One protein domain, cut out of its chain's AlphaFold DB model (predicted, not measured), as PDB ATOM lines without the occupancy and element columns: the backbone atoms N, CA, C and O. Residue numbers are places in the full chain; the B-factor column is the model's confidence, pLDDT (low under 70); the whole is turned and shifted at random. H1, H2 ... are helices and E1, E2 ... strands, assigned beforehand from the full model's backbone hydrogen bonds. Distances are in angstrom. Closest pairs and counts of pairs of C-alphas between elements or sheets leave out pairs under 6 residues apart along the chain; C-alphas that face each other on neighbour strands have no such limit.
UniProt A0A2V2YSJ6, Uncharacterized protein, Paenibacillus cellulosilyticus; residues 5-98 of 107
ATOM      1  N   ALA A   5     -35.451  -1.542  41.682       92.75
ATOM      2  CA  ALA A   5     -36.487  -2.348  42.318       92.75
ATOM      3  C   ALA A   5     -37.382  -3.031  41.276       92.75
ATOM      4  O   ALA A   5     -37.606  -4.237  41.366       92.75
ATOM      5  N   GLU A   6     -37.809  -2.291  40.248       95.62
ATOM      6  CA  GLU A   6     -38.597  -2.836  39.137       95.62
ATOM      7  C   GLU A   6     -37.812  -3.902  38.355       95.62
ATOM      8  O   GLU A   6     -38.365  -4.948  38.019       95.62
ATOM      9  N   ALA A   7     -36.510  -3.692  38.108       94.75
ATOM     10  CA  ALA A   7     -35.668  -4.678  37.424       94.75
ATOM     11  C   ALA A   7     -35.529  -5.975  38.237       94.75
ATOM     12  O   ALA A   7     -35.656  -7.079  37.704       94.75
ATOM     13  N   VAL A   8     -35.324  -5.858  39.551       94.38
ATOM     14  CA  VAL A   8     -35.263  -7.013  40.454       94.38
ATOM     15  C   VAL A   8     -36.600  -7.745  40.511       94.38
ATOM     16  O   VAL A   8     -36.624  -8.976  40.489       94.38
ATOM     17  N   GLU A   9     -37.713  -7.021  40.589       95.88
ATOM     18  CA  GLU A   9     -39.043  -7.626  40.615       95.88
ATOM     19  C   GLU A   9     -39.339  -8.397  39.323       95.88
ATOM     20  O   GLU A   9     -39.834  -9.530  39.375       95.88
ATOM     21  N   GLU A  10     -38.960  -7.842  38.175       95.69
ATOM     22  CA  GLU A  10     -39.105  -8.498  36.882       95.69
ATOM     23  C   GLU A  10     -38.251  -9.764  36.772       95.69
ATOM     24  O   GLU A  10     -38.766 -10.817  36.389       95.69
ATOM     25  N   LEU A  11     -36.987  -9.716  37.193       95.25
ATOM     26  CA  LEU A  11     -36.136 -10.907  37.240       95.25
ATOM     27  C   LEU A  11     -36.698 -11.980  38.178       95.25
ATOM     28  O   LEU A  11     -36.669 -13.167  37.856       95.25
ATOM     29  N   ARG A  12     -37.270 -11.588  39.322       94.38
ATOM     30  CA  ARG A  12     -37.937 -12.534  40.231       94.38
ATOM     31  C   ARG A  12     -39.177 -13.146  39.581       94.38
ATOM     32  O   ARG A  12     -39.466 -14.317  39.810       94.38
ATOM     33  N   ARG A  13     -39.919 -12.378  38.780       95.19
ATOM     34  CA  ARG A  13     -41.061 -12.886  38.007       95.19
ATOM     35  C   ARG A  13     -40.609 -13.911  36.964       95.19
ATOM     36  O   ARG A  13     -41.217 -14.974  36.894       95.19
ATOM     37  N   LEU A  14     -39.538 -13.628  36.217       94.56
ATOM     38  CA  LEU A  14     -38.951 -14.560  35.245       94.56
ATOM     39  C   LEU A  14     -38.460 -15.845  35.917       94.56
ATOM     40  O   LEU A  14     -38.762 -16.943  35.456       94.56
ATOM     41  N   GLN A  15     -37.791 -15.718  37.062       94.06
ATOM     42  CA  GLN A  15     -37.328 -16.862  37.839       94.06
ATOM     43  C   GLN A  15     -38.481 -17.750  38.322       94.06
ATOM     44  O   GLN A  15     -38.403 -18.971  38.200       94.06
ATOM     45  N   ARG A  16     -39.577 -17.163  38.824       94.44
ATOM     46  CA  ARG A  16     -40.791 -17.924  39.179       94.44
ATOM     47  C   ARG A  16     -41.446 -18.591  37.968       94.44
ATOM     48  O   ARG A  16     -42.108 -19.608  38.133       94.44
ATOM     49  N   GLY A  17     -41.251 -18.030  36.774       94.12
ATOM     50  CA  GLY A  17     -41.660 -18.616  35.498       94.12
ATOM     51  C   GLY A  17     -40.747 -19.737  34.990       94.12
ATOM     52  O   GLY A  17     -41.033 -20.296  33.937       94.12
ATOM     53  N   GLY A  18     -39.675 -20.077  35.715       93.25
ATOM     54  CA  GLY A  18     -38.766 -21.170  35.367       93.25
ATOM     55  C   GLY A  18     -37.573 -20.772  34.499       93.25
ATOM     56  O   GLY A  18     -36.866 -21.661  34.029       93.25
ATOM     57  N   ALA A  19     -37.318 -19.473  34.297       91.44
ATOM     58  CA  ALA A  19     -36.119 -19.028  33.591       91.44
ATOM     59  C   ALA A  19     -34.849 -19.528  34.317       91.44
ATOM     60  O   ALA A  19     -34.765 -19.417  35.550       91.44
ATOM     61  N   PRO A  20     -33.862 -20.084  33.594       88.75
ATOM     62  CA  PRO A  20     -32.627 -20.558  34.200       88.75
ATOM     63  C   PRO A  20     -31.828 -19.385  34.770       88.75
ATOM     64  O   PRO A  20     -31.861 -18.272  34.250       88.75
ATOM     65  N   ALA A  21     -31.057 -19.638  35.829       81.75
ATOM     66  CA  ALA A  21     -30.294 -18.589  36.513       81.75
ATOM     67  C   ALA A  21     -29.327 -17.828  35.583       81.75
ATOM     68  O   ALA A  21     -29.101 -16.638  35.784       81.75
ATOM     69  N   SER A  22     -28.798 -18.487  34.546       82.44
ATOM     70  CA  SER A  22     -27.939 -17.875  33.521       82.44
ATOM     71  C   SER A  22     -28.642 -16.813  32.673       82.44
ATOM     72  O   SER A  22     -27.972 -15.963  32.098       82.44
ATOM     73  N   GLU A  23     -29.972 -16.850  32.596       86.81
ATOM     74  CA  GLU A  23     -30.798 -15.907  31.832       86.81
ATOM     75  C   GLU A  23     -31.405 -14.810  32.717       86.81
ATOM     76  O   GLU A  23     -32.080 -13.912  32.219       86.81
ATOM     77  N   LEU A  24     -31.153 -14.831  34.032       91.25
ATOM     78  CA  LEU A  24     -31.655 -13.818  34.961       91.25
ATOM     79  C   LEU A  24     -30.786 -12.557  34.943       91.25
ATOM     80  O   LEU A  24     -30.246 -12.145  35.974       91.25
ATOM     81  N   VAL A  25     -30.677 -11.943  33.765       92.56
ATOM     82  CA  VAL A  25     -30.042 -10.646  33.543       92.56
ATOM     83  C   VAL A  25     -30.988  -9.707  32.796       92.56
ATOM     84  O   VAL A  25     -31.595 -10.082  31.796       92.56
ATOM     85  N   LEU A  26     -31.112  -8.471  33.274       94.50
ATOM     86  CA  LEU A  26     -31.766  -7.377  32.560       94.50
ATOM     87  C   LEU A  26     -30.757  -6.269  32.303       94.50
ATOM     88  O   LEU A  26     -30.056  -5.848  33.219       94.50
ATOM     89  N   THR A  27     -30.723  -5.785  31.067       93.75
ATOM     90  CA  THR A  27     -29.875  -4.671  30.646       93.75
ATOM     91  C   THR A  27     -30.754  -3.450  30.396       93.75
ATOM     92  O   THR A  27     -31.640  -3.492  29.546       93.75
ATOM     93  N   ASP A  28     -30.509  -2.368  31.130       94.19
ATOM     94  CA  ASP A  28     -31.253  -1.113  31.043       94.19
ATOM     95  C   ASP A  28     -30.315   0.039  30.656       94.19
ATOM     96  O   ASP A  28     -29.256   0.197  31.260       94.19
ATOM     97  N   ILE A  29     -30.731   0.904  29.727       93.31
ATOM     98  CA  ILE A  29     -30.151   2.251  29.603       93.31
ATOM     99  C   ILE A  29     -30.797   3.115  30.694       93.31
ATOM    100  O   ILE A  29     -32.014   3.319  30.693       93.31
ATOM    101  N   ILE A  30     -29.992   3.593  31.645       93.00
ATOM    102  CA  ILE A  30     -30.462   4.363  32.812       93.00
ATOM    103  C   ILE A  30     -30.053   5.841  32.774       93.00
ATOM    104  O   ILE A  30     -30.548   6.629  33.576       93.00
ATOM    105  N   ALA A  31     -29.172   6.222  31.847       92.19
ATOM    106  CA  ALA A  31     -28.955   7.609  31.454       92.19
ATOM    107  C   ALA A  31     -28.451   7.674  30.006       92.19
ATOM    108  O   ALA A  31     -27.742   6.779  29.545       92.19
ATOM    109  N   GLU A  32     -28.803   8.747  29.307       92.62
ATOM    110  CA  GLU A  32     -28.407   9.008  27.926       92.62
ATOM    111  C   GLU A  32     -28.114  10.506  27.766       92.62
ATOM    112  O   GLU A  32     -28.808  11.360  28.316       92.62
ATOM    113  N   SER A  33     -27.053  10.811  27.032       86.50
ATOM    114  CA  SER A  33     -26.698  12.131  26.509       86.50
ATOM    115  C   SER A  33     -26.295  11.943  25.044       86.50
ATOM    116  O   SER A  33     -26.027  10.809  24.666       86.50
ATOM    117  N   GLU A  34     -26.236  13.008  24.241       80.81
ATOM    118  CA  GLU A  34     -26.157  12.952  22.763       80.81
ATOM    119  C   GLU A  34     -25.327  11.790  22.175       80.81
ATOM    120  O   GLU A  34     -25.813  11.096  21.287       80.81
ATOM    121  N   GLU A  35     -24.132  11.511  22.707       83.00
ATOM    122  CA  GLU A  35     -23.283  10.393  22.253       83.00
ATOM    123  C   GLU A  35     -23.031   9.315  23.322       83.00
ATOM    124  O   GLU A  35     -22.504   8.243  23.024       83.00
ATOM    125  N   ARG A  36     -23.415   9.562  24.578       85.75
ATOM    126  CA  ARG A  36     -23.011   8.770  25.749       85.75
ATOM    127  C   ARG A  36     -24.191   8.093  26.416       85.75
ATOM    128  O   ARG A  36     -25.197   8.744  26.677       85.75
ATOM    129  N   ILE A  37     -24.021   6.839  26.816       91.31
ATOM    130  CA  ILE A  37     -25.040   6.097  27.567       91.31
ATOM    131  C   ILE A  37     -24.459   5.468  28.830       91.31
ATOM    132  O   ILE A  37     -23.285   5.100  28.884       91.31
ATOM    133  N   LEU A  38     -25.292   5.364  29.858       90.38
ATOM    134  CA  LEU A  38     -25.032   4.583  31.058       90.38
ATOM    135  C   LEU A  38     -25.957   3.372  31.051       90.38
ATOM    136  O   LEU A  38     -27.182   3.511  31.089       90.38
ATOM    137  N   ILE A  39     -25.349   2.196  31.037       92.19
ATOM    138  CA  ILE A  39     -26.019   0.907  31.089       92.19
ATOM    139  C   ILE A  39     -25.979   0.372  32.515       92.19
ATOM    140  O   ILE A  39     -24.952   0.469  33.188       92.19
ATOM    141  N   ARG A  40     -27.077  -0.239  32.957       92.50
ATOM    142  CA  ARG A  40     -27.146  -1.091  34.145       92.50
ATOM    143  C   ARG A  40     -27.513  -2.507  33.731       92.50
ATOM    144  O   ARG A  40     -28.581  -2.738  33.174       92.50
ATOM    145  N   HIS A  41     -26.674  -3.458  34.099       91.75
ATOM    146  CA  HIS A  41     -26.984  -4.876  34.103       91.75
ATOM    147  C   HIS A  41     -27.427  -5.275  35.508       91.75
ATOM    148  O   HIS A  41     -26.663  -5.182  36.470       91.75
ATOM    149  N   THR A  42     -28.675  -5.704  35.637       92.88
ATOM    150  CA  THR A  42     -29.223  -6.260  36.874       92.88
ATOM    151  C   THR A  42     -29.231  -7.771  36.748       92.88
ATOM    152  O   THR A  42     -29.817  -8.297  35.810       92.88
ATOM    153  N   HIS A  43     -28.611  -8.467  37.692       91.94
ATOM    154  CA  HIS A  43     -28.557  -9.922  37.749       91.94
ATOM    155  C   HIS A  43     -29.295 -10.429  38.986       91.94
ATOM    156  O   HIS A  43     -29.218  -9.797  40.037       91.94
ATOM    157  N   LEU A  44     -29.931 -11.601  38.910       91.62
ATOM    158  CA  LEU A  44     -30.252 -12.400  40.099       91.62
ATOM    159  C   LEU A  44     -29.322 -13.607  40.168       91.62
ATOM    160  O   LEU A  44     -29.470 -14.564  39.413       91.62
ATOM    161  N   LEU A  45     -28.378 -13.565  41.103       87.50
ATOM    162  CA  LEU A  45     -27.367 -14.602  41.280       87.50
ATOM    163  C   LEU A  45     -27.717 -15.502  42.461       87.50
ATOM    164  O   LEU A  45     -28.174 -15.029  43.501       87.50
ATOM    165  N   LEU A  46     -27.471 -16.804  42.319       85.44
ATOM    166  CA  LEU A  46     -27.623 -17.757  43.414       85.44
ATOM    167  C   LEU A  46     -26.377 -17.725  44.304       85.44
ATOM    168  O   LEU A  46     -25.312 -18.196  43.910       85.44
ATOM    169  N   PHE A  47     -26.522 -17.223  45.524       83.25
ATOM    170  CA  PHE A  47     -25.483 -17.229  46.545       83.25
ATOM    171  C   PHE A  47     -26.003 -17.926  47.802       83.25
ATOM    172  O   PHE A  47     -27.003 -17.512  48.385       83.25
ATOM    173  N   GLY A  48     -25.365 -19.027  48.210       81.06
ATOM    174  CA  GLY A  48     -25.747 -19.743  49.432       81.06
ATOM    175  C   GLY A  48     -27.218 -20.184  49.475       81.06
ATOM    176  O   GLY A  48     -27.835 -20.118  50.532       81.06
ATOM    177  N   LYS A  49     -27.779 -20.624  48.336       84.44
ATOM    178  CA  LYS A  49     -29.206 -20.978  48.134       84.44
ATOM    179  C   LYS A  49     -30.189 -19.797  48.115       84.44
ATOM    180  O   LYS A  49     -31.384 -20.020  47.939       84.44
ATOM    181  N   CYS A  50     -29.709 -18.565  48.230       85.19
ATOM    182  CA  CYS A  50     -30.519 -17.358  48.131       85.19
ATOM    183  C   CYS A  50     -30.259 -16.656  46.797       85.19
ATOM    184  O   CYS A  50     -29.112 -16.498  46.386       85.19
ATOM    185  N   LEU A  51     -31.320 -16.209  46.123       84.94
ATOM    186  CA  LEU A  51     -31.179 -15.343  44.954       84.94
ATOM    187  C   LEU A  51     -30.986 -13.902  45.414       84.94
ATOM    188  O   LEU A  51     -31.870 -13.318  46.046       84.94
ATOM    189  N   MET A  52     -29.831 -13.337  45.087       89.38
ATOM    190  CA  MET A  52     -29.454 -11.977  45.442       89.38
ATOM    191  C   MET A  52     -29.303 -11.115  44.189       89.38
ATOM    192  O   MET A  52     -28.746 -11.586  43.194       89.38
ATOM    193  N   PRO A  53     -29.778  -9.861  44.222       90.25
ATOM    194  CA  PRO A  53     -29.524  -8.934  43.140       90.25
ATOM    195  C   PRO A  53     -28.049  -8.531  43.125       90.25
ATOM    196  O   PRO A  53     -27.475  -8.207  44.165       90.25
ATOM    197  N   ALA A  54     -27.456  -8.526  41.939       88.56
ATOM    198  CA  ALA A  54     -26.148  -7.946  41.683       88.56
ATOM    199  C   ALA A  54     -26.269  -6.950  40.531       88.56
ATOM    200  O   ALA A  54     -27.022  -7.178  39.585       88.56
ATOM    201  N   TYR A  55     -25.537  -5.845  40.621       88.69
ATOM    202  CA  TYR A  55     -25.573  -4.788  39.621       88.69
ATOM    203  C   TYR A  55     -24.189  -4.597  39.029       88.69
ATOM    204  O   TYR A  55     -23.192  -4.561  39.754       88.69
ATOM    205  N   HIS A  56     -24.156  -4.445  37.716       88.06
ATOM    206  CA  HIS A  56     -22.988  -4.047  36.954       88.06
ATOM    207  C   HIS A  56     -23.372  -2.836  36.109       88.06
ATOM    208  O   HIS A  56     -24.482  -2.777  35.586       88.06
ATOM    209  N   TYR A  57     -22.487  -1.853  36.009       87.94
ATOM    210  CA  TYR A  57     -22.742  -0.628  35.258       87.94
ATOM    211  C   TYR A  57     -21.668  -0.439  34.207       87.94
ATOM    212  O   TYR A  57     -20.506  -0.720  34.479       87.94
ATOM    213  N   GLU A  58     -22.054   0.081  33.046       88.62
ATOM    214  CA  GLU A  58     -21.136   0.411  31.957       88.62
ATOM    215  C   GLU A  58     -21.425   1.831  31.462       88.62
ATOM    216  O   GLU A  58     -22.548   2.137  31.068       88.62
ATOM    217  N   ILE A  59     -20.419   2.707  31.458       87.56
ATOM    218  CA  ILE A  59     -20.517   4.020  30.804       87.56
ATOM    219  C   ILE A  59     -19.898   3.893  29.421       87.56
ATOM    220  O   ILE A  59     -18.687   3.724  29.321       87.56
ATOM    221  N   TRP A  60     -20.710   4.019  28.378       87.38
ATOM    222  CA  TRP A  60     -20.285   3.945  26.987       87.38
ATOM    223  C   TRP A  60     -20.178   5.335  26.381       87.38
ATOM    224  O   TRP A  60     -21.156   6.082  26.366       87.38
ATOM    225  N   ASN A  61     -19.002   5.651  25.835       83.75
ATOM    226  CA  ASN A  61     -18.721   6.937  25.191       83.75
ATOM    227  C   ASN A  61     -19.297   7.096  23.772       83.75
ATOM    228  O   ASN A  61     -19.177   8.167  23.196       83.75
ATOM    229  N   SER A  62     -19.900   6.040  23.225       84.44
ATOM    230  CA  SER A  62     -20.588   6.045  21.935       84.44
ATOM    231  C   SER A  62     -21.767   5.078  21.988       84.44
ATOM    232  O   SER A  62     -21.572   3.865  22.122       84.44
ATOM    233  N   LYS A  63     -22.990   5.605  21.867       86.44
ATOM    234  CA  LYS A  63     -24.207   4.790  21.741       86.44
ATOM    235  C   LYS A  63     -24.168   3.911  20.494       86.44
ATOM    236  O   LYS A  63     -24.493   2.734  20.573       86.44
ATOM    237  N   GLN A  64     -23.690   4.456  19.375       87.19
ATOM    238  CA  GLN A  64     -23.541   3.707  18.130       87.19
ATOM    239  C   GLN A  64     -22.672   2.458  18.327       87.19
ATOM    240  O   GLN A  64     -23.023   1.379  17.857       87.19
ATOM    241  N   ASN A  65     -21.564   2.577  19.062       85.12
ATOM    242  CA  ASN A  65     -20.677   1.441  19.301       85.12
ATOM    243  C   ASN A  65     -21.295   0.414  20.250       85.12
ATOM    244  O   ASN A  65     -21.103  -0.783  20.045       85.12
ATOM    245  N   TYR A  66     -22.064   0.857  21.247       87.69
ATOM    246  CA  TYR A  66     -22.852  -0.048  22.083       87.69
ATOM    247  C   TYR A  66     -23.871  -0.834  21.252       87.69
ATOM    248  O   TYR A  66     -23.895  -2.062  21.326       87.69
ATOM    249  N   ASP A  67     -24.645  -0.145  20.411       88.38
ATOM    250  CA  ASP A  67     -25.669  -0.755  19.557       88.38
ATOM    251  C   ASP A  67     -25.059  -1.761  18.556       88.38
ATOM    252  O   ASP A  67     -25.690  -2.759  18.208       88.38
ATOM    253  N   LEU A  68     -23.808  -1.542  18.133       88.50
ATOM    254  CA  LEU A  68     -23.038  -2.451  17.273       88.50
ATOM    255  C   LEU A  68     -22.275  -3.551  18.039       88.50
ATOM    256  O   LEU A  68     -21.631  -4.393  17.411       88.50
ATOM    257  N   GLY A  69     -22.288  -3.547  19.377       85.25
ATOM    258  CA  GLY A  69     -21.498  -4.465  20.208       85.25
ATOM    259  C   GLY A  69     -19.978  -4.244  20.133       85.25
ATOM    260  O   GLY A  69     -19.197  -5.123  20.503       85.25
ATOM    261  N   GLN A  70     -19.536  -3.081  19.655       84.31
ATOM    262  CA  GLN A  70     -18.132  -2.748  19.423       84.31
ATOM    263  C   GLN A  70     -17.491  -2.148  20.675       84.31
ATOM    264  O   GLN A  70     -17.595  -0.956  20.955       84.31
ATOM    265  N   ARG A  71     -16.780  -2.982  21.441       76.56
ATOM    266  CA  ARG A  71     -16.106  -2.550  22.681       76.56
ATOM    267  C   ARG A  71     -14.828  -1.740  22.455       76.56
ATOM    268  O   ARG A  71     -14.392  -1.066  23.389       76.56
ATOM    269  N   THR A  72     -14.255  -1.791  21.255       72.12
ATOM    270  CA  THR A  72     -12.998  -1.119  20.902       72.12
ATOM    271  C   THR A  72     -13.102  -0.345  19.595       72.12
ATOM    272  O   THR A  72     -13.807  -0.778  18.685       72.12
ATOM    273  N   ASP A  73     -12.372   0.766  19.492       70.50
ATOM    274  CA  ASP A  73     -12.179   1.490  18.230       70.50
ATOM    275  C   ASP A  73     -11.135   0.811  17.322       70.50
ATOM    276  O   ASP A  73     -10.531  -0.204  17.683       70.50
ATOM    277  N   SER A  74     -10.907   1.379  16.133       67.94
ATOM    278  CA  SER A  74      -9.876   0.920  15.189       67.94
ATOM    279  C   SER A  74      -8.444   1.032  15.726       67.94
ATOM    280  O   SER A  74      -7.534   0.437  15.155       67.94
ATOM    281  N   GLU A  75      -8.237   1.786  16.806       71.00
ATOM    282  CA  GLU A  75      -6.963   1.952  17.512       71.00
ATOM    283  C   GLU A  75      -6.876   1.073  18.779       71.00
ATOM    284  O   GLU A  75      -5.892   1.135  19.514       71.00
ATOM    285  N   GLY A  76      -7.884   0.232  19.047       63.12
ATOM    286  CA  GLY A  76      -7.932  -0.658  20.209       63.12
ATOM    287  C   GLY A  76      -8.349   0.011  21.525       63.12
ATOM    288  O   GLY A  76      -8.227  -0.608  22.584       63.12
ATOM    289  N   ARG A  77      -8.849   1.253  21.505       67.31
ATOM    290  CA  ARG A  77      -9.296   1.969  22.709       67.31
ATOM    291  C   ARG A  77     -10.668   1.487  23.158       67.31
ATOM    292  O   ARG A  77     -11.591   1.392  22.356       67.31
ATOM    293  N   ILE A  78     -10.804   1.210  24.454       66.19
ATOM    294  CA  ILE A  78     -12.047   0.724  25.061       66.19
ATOM    295  C   ILE A  78     -13.017   1.896  25.279       66.19
ATOM    296  O   ILE A  78     -12.671   2.877  25.935       66.19
ATOM    297  N   TYR A  79     -14.250   1.777  24.780       65.75
ATOM    298  CA  TYR A  79     -15.288   2.814  24.929       65.75
ATOM    299  C   TYR A  79     -16.013   2.804  26.285       65.75
ATOM    300  O   TYR A  79     -16.748   3.748  26.582       65.75
ATOM    301  N   CYS A  80     -15.821   1.748  27.082       64.88
ATOM    302  CA  CYS A  80     -16.424   1.564  28.401       64.88
ATOM    303  C   CYS A  80     -15.449   1.937  29.532       64.88
ATOM    304  O   CYS A  80     -14.360   1.368  29.616       64.88
ATOM    305  N   SER A  81     -15.828   2.877  30.406       59.34
ATOM    306  CA  SER A  81     -14.914   3.466  31.406       59.34
ATOM    307  C   SER A  81     -15.109   3.016  32.859       59.34
ATOM    308  O   SER A  81     -14.334   3.428  33.721       59.34
ATOM    309  N   SER A  82     -16.097   2.176  33.186       56.06
ATOM    310  CA  SER A  82     -16.283   1.732  34.575       56.06
ATOM    311  C   SER A  82     -16.897   0.341  34.665       56.06
ATOM    312  O   SER A  82     -17.851   0.050  33.959       56.06
ATOM    313  N   TYR A  83     -16.332  -0.489  35.548       57.12
ATOM    314  CA  TYR A  83     -16.829  -1.799  35.973       57.12
ATOM    315  C   TYR A  83     -16.955  -1.738  37.487       57.12
ATOM    316  O   TYR A  83     -15.987  -1.982  38.207       57.12
ATOM    317  N   ALA A  84     -18.101  -1.299  37.989       52.28
ATOM    318  CA  ALA A  84     -18.205  -0.977  39.399       52.28
ATOM    319  C   ALA A  84     -19.431  -1.645  40.021       52.28
ATOM    320  O   ALA A  84     -20.565  -1.364  39.647       52.28
ATOM    321  N   THR A  85     -19.196  -2.477  41.039       56.91
ATOM    322  CA  THR A  85     -20.201  -2.989  41.988       56.91
ATOM    323  C   THR A  85     -20.670  -1.884  42.950       56.91
ATOM    324  O   THR A  85     -20.832  -2.111  44.150       56.91
ATOM    325  N   VAL A  86     -20.768  -0.647  42.464       62.69
ATOM    326  CA  VAL A  86     -20.964   0.560  43.275       62.69
ATOM    327  C   VAL A  86     -22.411   1.037  43.215       62.69
ATOM    328  O   VAL A  86     -23.218   0.599  42.398       62.69
ATOM    329  N   ASN A  87     -22.738   1.953  44.122       80.25
ATOM    330  CA  ASN A  87     -24.030   2.620  44.201       80.25
ATOM    331  C   ASN A  87     -24.359   3.358  42.883       80.25
ATOM    332  O   ASN A  87     -23.539   4.135  42.393       80.25
ATOM    333  N   GLU A  88     -25.573   3.169  42.354       86.88
ATOM    334  CA  GLU A  88     -26.083   3.822  41.134       86.88
ATOM    335  C   GLU A  88     -25.922   5.347  41.177       86.88
ATOM    336  O   GLU A  88     -25.509   5.955  40.192       86.88
ATOM    337  N   HIS A  89     -26.147   5.965  42.340       87.62
ATOM    338  CA  HIS A  89     -25.983   7.408  42.521       87.62
ATOM    339  C   HIS A  89     -24.546   7.873  42.236       87.62
ATOM    340  O   HIS A  89     -24.324   8.932  41.651       87.62
ATOM    341  N   TYR A  90     -23.551   7.073  42.632       84.81
ATOM    342  CA  TYR A  90     -22.152   7.377  42.348       84.81
ATOM    343  C   TYR A  90     -21.859   7.268  40.848       84.81
ATOM    344  O   TYR A  90     -21.253   8.177  40.284       84.81
ATOM    345  N   VAL A  91     -22.334   6.211  40.179       86.25
ATOM    346  CA  VAL A  91     -22.107   6.039  38.732       86.25
ATOM    347  C   VAL A  91     -22.807   7.125  37.922       86.25
ATOM    348  O   VAL A  91     -22.221   7.653  36.982       86.25
ATOM    349  N   LEU A  92     -24.021   7.522  38.311       88.44
ATOM    350  CA  LEU A  92     -24.727   8.653  37.707       88.44
ATOM    351  C   LEU A  92     -23.948   9.962  37.875       88.44
ATOM    352  O   LEU A  92     -23.854  10.742  36.932       88.44
ATOM    353  N   SER A  93     -23.338  10.190  39.041       86.31
ATOM    354  CA  SER A  93     -22.454  11.341  39.255       86.31
ATOM    355  C   SER A  93     -21.241  11.303  38.317       86.31
ATOM    356  O   SER A  93     -20.963  12.291  37.639       86.31
ATOM    357  N   VAL A  94     -20.559  10.157  38.193       83.06
ATOM    358  CA  VAL A  94     -19.451   9.981  37.232       83.06
ATOM    359  C   VAL A  94     -19.929  10.210  35.796       83.06
ATOM    360  O   VAL A  94     -19.257  10.888  35.019       83.06
ATOM    361  N   PHE A  95     -21.114   9.704  35.448       86.38
ATOM    362  CA  PHE A  95     -21.697   9.903  34.130       86.38
ATOM    363  C   PHE A  95     -21.936  11.400  33.849       86.38
ATOM    364  O   PHE A  95     -21.517  11.926  32.815       86.38
ATOM    365  N   ASN A  96     -22.521  12.123  34.794       86.19
ATOM    366  CA  ASN A  96     -22.846  13.533  34.613       86.19
ATOM    367  C   ASN A  96     -21.610  14.450  34.633       86.19
ATOM    368  O   ASN A  96     -21.600  15.469  33.949       86.19
ATOM    369  N   ASN A  97     -20.540  14.082  35.344       79.94
ATOM    370  CA  ASN A  97     -19.382  14.958  35.565       79.94
ATOM    371  C   ASN A  97     -18.393  15.092  34.387       79.94
ATOM    372  O   ASN A  97     -17.368  15.751  34.547       79.94
ATOM    373  N   ARG A  98     -18.660  14.516  33.203       64.06
ATOM    374  CA  ARG A  98     -17.826  14.575  31.966       64.06
ATOM    375  C   ARG A  98     -16.317  14.248  32.103       64.06
ATOM    376  O   ARG A  98     -15.634  14.208  31.089       64.06
TER     377      ARG A  98
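This is residues 5 to 98 of the 107 residues of an uncharacterized protein of Paenibacillus cellulosilyticus (UniProt A0A2V2YSJ6). A long, twisted sheet of three strands, E1, E2 and E3, has two helices over one face, H1 towards the end where E1 begins and H3 towards the end where E1 finishes. The short helix H2 only grazes the sheet after E3, and a long link of residues 68 to 87 leads from it to H3. The printed part has 94 residues, with three named helices and three named strands in the order H1 E1 E2 E3 H2 H3, of mixed class. The sheet runs E1 - E2 - E3, all antiparallel. The whole is elongated, 43 by 27 by 22 A, and only just compact, close to loose, with a radius of gyration of the C-alphas of 14.9 A.

H1 takes residues 5 to 16 and is 16.5 A long, from C-alpha 5 at (-36.487, -2.348, 42.318). E1 is residues 25 to 33, 24.1 A. E2 is residues 36 to 47, 33.4 A, from C-alpha 36 at (-23.011, 8.770, 25.749). E3 is residues 50 to 60, 31.7 A. H2 is residues 63 to 67, 6.1 A. H3 is residues 88 to 96, 12.1 A, and ends with C-alpha 96 at (-22.846, 13.533, 34.613).

E1, E2 and E3 form a meander, each strand the antiparallel neighbour of the one before. E1 and E2 are a hairpin at 159 degrees between directions, with N 28 and O 40 within hydrogen-bond range at 2.8 A. E2 and E3 are a hairpin at 162 degrees, with N 41 and O 56 within range at 2.7 A. E1 and E3 are the edge strands. H1 and H3 are on the same face of the sheet, two layers with helices on one face, and the two helices are apart. H1 lies over E2 at a height over the sheet of 6.8 A, slantwise to the strands at 43 degrees to E2 on the local plane; its closest C-alphas to E2 are those of Ala 7 and Thr 42, 6.7 A. H3 lies over E2 at a height of 8.9 A, along the strands at 18 degrees to E2 on the local plane; its closest C-alphas to E3 are those of Phe 95 and Ile 59, 6.9 A. H2 only grazes the sheet with residues 63 to 66; the C-alphas of Lys 63 and Arg 36, the closest of H2 and E2, are 5.8 A apart. In H1, H2 and H3 every O i to N i+4 pair is within hydrogen-bond range.

The C-alphas farthest apart are those of Arg 16 and Glu 75, 44.8 A. The printed part has no cut. The link from H2 to H3, 20 residues, is long. The mean pLDDT of the printed part is 84.5, and it is under 70 at residue 74, residues 76 to 86 and residue 98.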